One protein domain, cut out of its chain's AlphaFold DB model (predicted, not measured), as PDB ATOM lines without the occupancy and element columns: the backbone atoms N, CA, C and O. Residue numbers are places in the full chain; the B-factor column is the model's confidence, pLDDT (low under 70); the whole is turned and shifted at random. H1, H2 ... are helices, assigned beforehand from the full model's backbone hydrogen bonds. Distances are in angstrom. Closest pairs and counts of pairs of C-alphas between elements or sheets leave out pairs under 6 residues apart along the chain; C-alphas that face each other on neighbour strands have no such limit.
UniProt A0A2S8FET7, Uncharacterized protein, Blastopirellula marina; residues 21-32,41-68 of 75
ATOM      1  N   ALA A  21      80.094 -91.826  -6.293       81.06
ATOM      2  CA  ALA A  21      80.060 -90.502  -5.679       81.06
ATOM      3  C   ALA A  21      81.430 -89.801  -5.695       81.06
ATOM      4  O   ALA A  21      81.502 -88.587  -5.561       81.06
ATOM      5  N   PHE A  22      82.526 -90.547  -5.868       88.69
ATOM      6  CA  PHE A  22      83.889 -90.020  -5.759       88.69
ATOM      7  C   PHE A  22      84.691 -90.244  -7.047       88.69
ATOM      8  O   PHE A  22      84.337 -91.102  -7.860       88.69
ATOM      9  N   PRO A  23      85.823 -89.537  -7.227       91.12
ATOM     10  CA  PRO A  23      86.779 -89.865  -8.276       91.12
ATOM     11  C   PRO A  23      87.259 -91.320  -8.167       91.12
ATOM     12  O   PRO A  23      87.528 -91.786  -7.055       91.12
ATOM     13  N   PRO A  24      87.449 -92.029  -9.293       90.69
ATOM     14  CA  PRO A  24      87.733 -93.466  -9.298       90.69
ATOM     15  C   PRO A  24      89.002 -93.845  -8.520       90.69
ATOM     16  O   PRO A  24      89.052 -94.905  -7.897       90.69
ATOM     17  N   ASP A  25      90.011 -92.968  -8.498       91.25
ATOM     18  CA  ASP A  25      91.228 -93.176  -7.709       91.25
ATOM     19  C   ASP A  25      90.950 -93.164  -6.195       91.25
ATOM     20  O   ASP A  25      91.463 -93.998  -5.444       91.25
ATOM     21  N   MET A  26      90.082 -92.256  -5.746       93.25
ATOM     22  CA  MET A  26      89.676 -92.152  -4.350       93.25
ATOM     23  C   MET A  26      88.725 -93.278  -3.965       93.25
ATOM     24  O   MET A  26      88.869 -93.821  -2.875       93.25
ATOM     25  N   GLU A  27      87.811 -93.687  -4.848       92.69
ATOM     26  CA  GLU A  27      86.917 -94.828  -4.609       92.69
ATOM     27  C   GLU A  27      87.697 -96.099  -4.275       92.69
ATOM     28  O   GLU A  27      87.372 -96.805  -3.314       92.69
ATOM     29  N   GLU A  28      88.749 -96.388  -5.045       92.00
ATOM     30  CA  GLU A  28      89.606 -97.541  -4.794       92.00
ATOM     31  C   GLU A  28      90.303 -97.423  -3.434       92.00
ATOM     32  O   GLU A  28      90.278 -98.364  -2.635       92.00
ATOM     33  N   MET A  29      90.877 -96.257  -3.130       93.00
ATOM     34  CA  MET A  29      91.544 -96.021  -1.850       93.00
ATOM     35  C   MET A  29      90.579 -96.109  -0.659       93.00
ATOM     36  O   MET A  29      90.923 -96.717   0.354       93.00
ATOM     37  N   ILE A  30      89.363 -95.575  -0.781       92.06
ATOM     38  CA  ILE A  30      88.315 -95.648   0.244       92.06
ATOM     39  C   ILE A  30      87.933 -97.107   0.499       92.06
ATOM     40  O   ILE A  30      87.900 -97.539   1.652       92.06
ATOM     41  N   ARG A  31      87.719 -97.901  -0.559       91.19
ATOM     42  CA  ARG A  31      87.422 -99.339  -0.437       91.19
ATOM     43  C   ARG A  31      88.557-100.096   0.242       91.19
ATOM     44  O   ARG A  31      88.301-100.905   1.132       91.19
ATOM     45  N   ARG A  32      89.806 -99.832  -0.154       92.19
ATOM     46  CA  ARG A  32      90.993-100.456   0.454       92.19
ATOM     47  C   ARG A  32      91.117-100.087   1.928       92.19
ATOM     48  O   ARG A  32      91.334-100.974   2.750       92.19
ATOM     49  N   PHE A  41      86.206 -94.482   8.865       87.25
ATOM     50  CA  PHE A  41      85.296 -93.396   8.515       87.25
ATOM     51  C   PHE A  41      84.196 -93.160   9.563       87.25
ATOM     52  O   PHE A  41      83.296 -92.382   9.297       87.25
ATOM     53  N   ASP A  42      84.248 -93.792  10.743       85.00
ATOM     54  CA  ASP A  42      83.229 -93.594  11.796       85.00
ATOM     55  C   ASP A  42      83.335 -92.212  12.472       85.00
ATOM     56  O   ASP A  42      82.398 -91.755  13.125       85.00
ATOM     57  N   GLU A  43      84.487 -91.549  12.355       84.50
ATOM     58  CA  GLU A  43      84.721 -90.250  12.983       84.50
ATOM     59  C   GLU A  43      84.013 -89.115  12.224       84.50
ATOM     60  O   GLU A  43      84.072 -89.071  10.993       84.50
ATOM     61  N   PRO A  44      83.421 -88.131  12.928       82.38
ATOM     62  CA  PRO A  44      82.645 -87.056  12.304       82.38
ATOM     63  C   PRO A  44      83.462 -86.207  11.316       82.38
ATOM     64  O   PRO A  44      82.917 -85.719  10.328       82.38
ATOM     65  N   GLU A  45      84.771 -86.063  11.540       85.12
ATOM     66  CA  GLU A  45      85.671 -85.379  10.603       85.12
ATOM     67  C   GLU A  45      85.779 -86.134   9.270       85.12
ATOM     68  O   GLU A  45      85.684 -85.532   8.202       85.12
ATOM     69  N   ALA A  46      85.902 -87.464   9.314       86.75
ATOM     70  CA  ALA A  46      85.951 -88.286   8.109       86.75
ATOM     71  C   ALA A  46      84.632 -88.206   7.323       86.75
ATOM     72  O   ALA A  46      84.656 -88.188   6.095       86.75
ATOM     73  N   LEU A  47      83.495 -88.091   8.018       83.69
ATOM     74  CA  LEU A  47      82.187 -87.897   7.386       83.69
ATOM     75  C   LEU A  47      82.090 -86.571   6.644       83.69
ATOM     76  O   LEU A  47      81.653 -86.536   5.495       83.69
ATOM     77  N   GLN A  48      82.549 -85.492   7.276       86.31
ATOM     78  CA  GLN A  48      82.580 -84.178   6.645       86.31
ATOM     79  C   GLN A  48      83.469 -84.175   5.395       86.31
ATOM     80  O   GLN A  48      83.076 -83.619   4.370       86.31
ATOM     81  N   LEU A  49      84.630 -84.833   5.456       88.94
ATOM     82  CA  LEU A  49      85.524 -84.977   4.307       88.94
ATOM     83  C   LEU A  49      84.864 -85.756   3.161       88.94
ATOM     84  O   LEU A  49      84.944 -85.324   2.016       88.94
ATOM     85  N   LEU A  50      84.163 -86.857   3.453       88.50
ATOM     86  CA  LEU A  50      83.448 -87.621   2.426       88.50
ATOM     87  C   LEU A  50      82.376 -86.769   1.721       88.50
ATOM     88  O   LEU A  50      82.271 -86.835   0.500       88.50
ATOM     89  N   CYS A  51      81.631 -85.934   2.454       87.69
ATOM     90  CA  CYS A  51      80.666 -85.011   1.845       87.69
ATOM     91  C   CYS A  51      81.343 -83.972   0.940       87.69
ATOM     92  O   CYS A  51      80.832 -83.666  -0.134       87.69
ATOM     93  N   GLN A  52      82.500 -83.437   1.337       89.56
ATOM     94  CA  GLN A  52      83.258 -82.510   0.488       89.56
ATOM     95  C   GLN A  52      83.720 -83.196  -0.801       89.56
ATOM     96  O   GLN A  52      83.554 -82.649  -1.889       89.56
ATOM     97  N   TRP A  53      84.241 -84.420  -0.699       92.00
ATOM     98  CA  TRP A  53      84.741 -85.149  -1.864       92.00
ATOM     99  C   TRP A  53      83.628 -85.533  -2.840       92.00
ATOM    100  O   TRP A  53      83.859 -85.494  -4.046       92.00
ATOM    101  N   GLU A  54      82.430 -85.861  -2.344       89.12
ATOM    102  CA  GLU A  54      81.246 -86.093  -3.186       89.12
ATOM    103  C   GLU A  54      80.895 -84.857  -4.031       89.12
ATOM    104  O   GLU A  54      80.570 -84.974  -5.210       89.12
ATOM    105  N   ASN A  55      81.036 -83.658  -3.460       88.94
ATOM    106  CA  ASN A  55      80.809 -82.392  -4.162       88.94
ATOM    107  C   ASN A  55      81.992 -81.968  -5.058       88.94
ATOM    108  O   ASN A  55      81.944 -80.917  -5.698       88.94
ATOM    109  N   GLY A  56      83.058 -82.772  -5.127       89.12
ATOM    110  CA  GLY A  56      84.271 -82.448  -5.877       89.12
ATOM    111  C   GLY A  56      85.192 -81.442  -5.178       89.12
ATOM    112  O   GLY A  56      86.107 -80.909  -5.805       89.12
ATOM    113  N   GLU A  57      84.984 -81.182  -3.888       92.12
ATOM    114  CA  GLU A  57      85.773 -80.249  -3.087       92.12
ATOM    115  C   GLU A  57      86.932 -80.967  -2.377       92.12
ATOM    116  O   GLU A  57      86.828 -82.129  -1.986       92.12
ATOM    117  N   ASN A  58      88.059 -80.270  -2.185       90.75
ATOM    118  CA  ASN A  58      89.235 -80.768  -1.450       90.75
ATOM    119  C   ASN A  58      89.765 -82.149  -1.900       90.75
ATOM    120  O   ASN A  58      90.385 -82.861  -1.108       90.75
ATOM    121  N   LEU A  59      89.567 -82.533  -3.167       91.94
ATOM    122  CA  LEU A  59      89.931 -83.863  -3.676       91.94
ATOM    123  C   LEU A  59      91.422 -84.178  -3.515       91.94
ATOM    124  O   LEU A  59      91.779 -85.281  -3.112       91.94
ATOM    125  N   ASP A  60      92.308 -83.216  -3.778       92.50
ATOM    126  CA  ASP A  60      93.754 -83.426  -3.641       92.50
ATOM    127  C   ASP A  60      94.191 -83.642  -2.189       92.50
ATOM    128  O   ASP A  60      95.011 -84.522  -1.908       92.50
ATOM    129  N   GLU A  61      93.603 -82.904  -1.248       91.44
ATOM    130  CA  GLU A  61      93.836 -83.131   0.180       91.44
ATOM    131  C   GLU A  61      93.231 -84.464   0.629       91.44
ATOM    132  O   GLU A  61      93.866 -85.214   1.373       91.44
ATOM    133  N   GLY A  62      92.062 -84.828   0.096       91.88
ATOM    134  CA  GLY A  62      91.438 -86.128   0.318       91.88
ATOM    135  C   GLY A  62      92.309 -87.294  -0.147       91.88
ATOM    136  O   GLY A  62      92.515 -88.256   0.594       91.88
ATOM    137  N   ARG A  63      92.919 -87.189  -1.334       93.56
ATOM    138  CA  ARG A  63      93.895 -88.171  -1.835       93.56
ATOM    139  C   ARG A  63      95.082 -88.319  -0.893       93.56
ATOM    140  O   ARG A  63      95.466 -89.442  -0.569       93.56
ATOM    141  N   LYS A  64      95.669 -87.208  -0.431       92.62
ATOM    142  CA  LYS A  64      96.792 -87.235   0.525       92.62
ATOM    143  C   LYS A  64      96.388 -87.884   1.848       92.62
ATOM    144  O   LYS A  64      97.143 -88.692   2.387       92.62
ATOM    145  N   TRP A  65      95.200 -87.558   2.351       92.25
ATOM    146  CA  TRP A  65      94.653 -88.132   3.577       92.25
ATOM    147  C   TRP A  65      94.473 -89.651   3.455       92.25
ATOM    148  O   TRP A  65      94.927 -90.401   4.325       92.25
ATOM    149  N   LEU A  66      93.904 -90.116   2.336       92.31
ATOM    150  CA  LEU A  66      93.713 -91.540   2.050       92.31
ATOM    151  C   LEU A  66      95.055 -92.271   1.933       92.31
ATOM    152  O   LEU A  66      95.249 -93.304   2.574       92.31
ATOM    153  N   ARG A  67      96.014 -91.708   1.187       91.38
ATOM    154  CA  ARG A  67      97.370 -92.267   1.044       91.38
ATOM    155  C   ARG A  67      98.089 -92.392   2.381       91.38
ATOM    156  O   ARG A  67      98.654 -93.447   2.665       91.38
ATOM    157  N   ARG A  68      98.013 -91.359   3.231       90.81
ATOM    158  CA  ARG A  68      98.616 -91.367   4.573       90.81
ATOM    159  C   ARG A  68      98.056 -92.498   5.432       90.81
ATOM    160  O   ARG A  68      98.826 -93.191   6.086       90.81
TER     161      ARG A  68
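This is residues 21 to 32 and 41 to 68 of the 75 residues of an uncharacterized protein of Blastopirellula marina (UniProt A0A2S8FET7). The longest helix, H2, and the helix after it, H3, make an open V, meeting where H2 ends and H3 begins, with the turn of residues 55 to 58 at the point. H1 packs side by side on H3, running the same way, and stays clear of H2, so that H3 is the one helix in contact with both others. The printed part has 40 residues with three named helices, in the order H1, H2, H3 along the chain, and no named strand; the class is all helix. It is compact, with a radius of gyration of the C-alphas of 9.1 A, and rounded, with spans of 22 by 20 by 16 A.

H2, residues 44 to 54, touches H3, residues 59 to 68, with 4 pairs of C-alphas within 8 A. Their closest C-alphas are those of Trp 53 and Leu 59, 5.6 A apart. H2 and H3 run opposite ways at a steep tilt of 48 degrees, and their centres are 11.8 A apart. H3 also touches H1, residues 24 to 32, with 6 pairs of C-alphas within 8 A. The closest C-alphas of H1 and H3 are those of Met 26 and Arg 63, 6.3 A apart. H1 and H3 run the same way at a shallow tilt of 31 degrees, with their centres 10.5 A apart. H1 and H2 are apart, with no C-alpha of the one within 8 A of the other. In H1, H2 and H3 every pair of backbone O of residue i and N of residue i+4 is within hydrogen-bond range.

H2 has 11 residues, Pro 44 to Glu 54, and measures 15.6 A from first to last C-alpha; C-alpha 44 is at (82.645, -87.056, 12.304). H3 has 10 residues, Leu 59 to Arg 68, and measures 14.1 A; C-alpha 68, the last one printed, is at (98.616, -91.367, 4.573). H1 has 9 residues, Pro 24 to Arg 32, and measures 12.4 A, beginning with C-alpha 24 at (87.733, -93.466, -9.298). Residues 21 to 23 come before H1, and residues 41 to 43 before H2.

The two C-alphas farthest apart are those of Pro 24 and Pro 44, at 23.1 A. The first and last printed C-alphas, of Ala 21 and Arg 68, are 21.2 A apart. Residues 33 to 40 are not printed, and across this cut C-alphas 32 and 41 are 12.1 A apart; the link from H1 to H2 runs across it. The link from H2 to H3, of 4 residues, is tight. The mean pLDDT of the printed part is 89.7, and no printed residue of this predicted model is under 70.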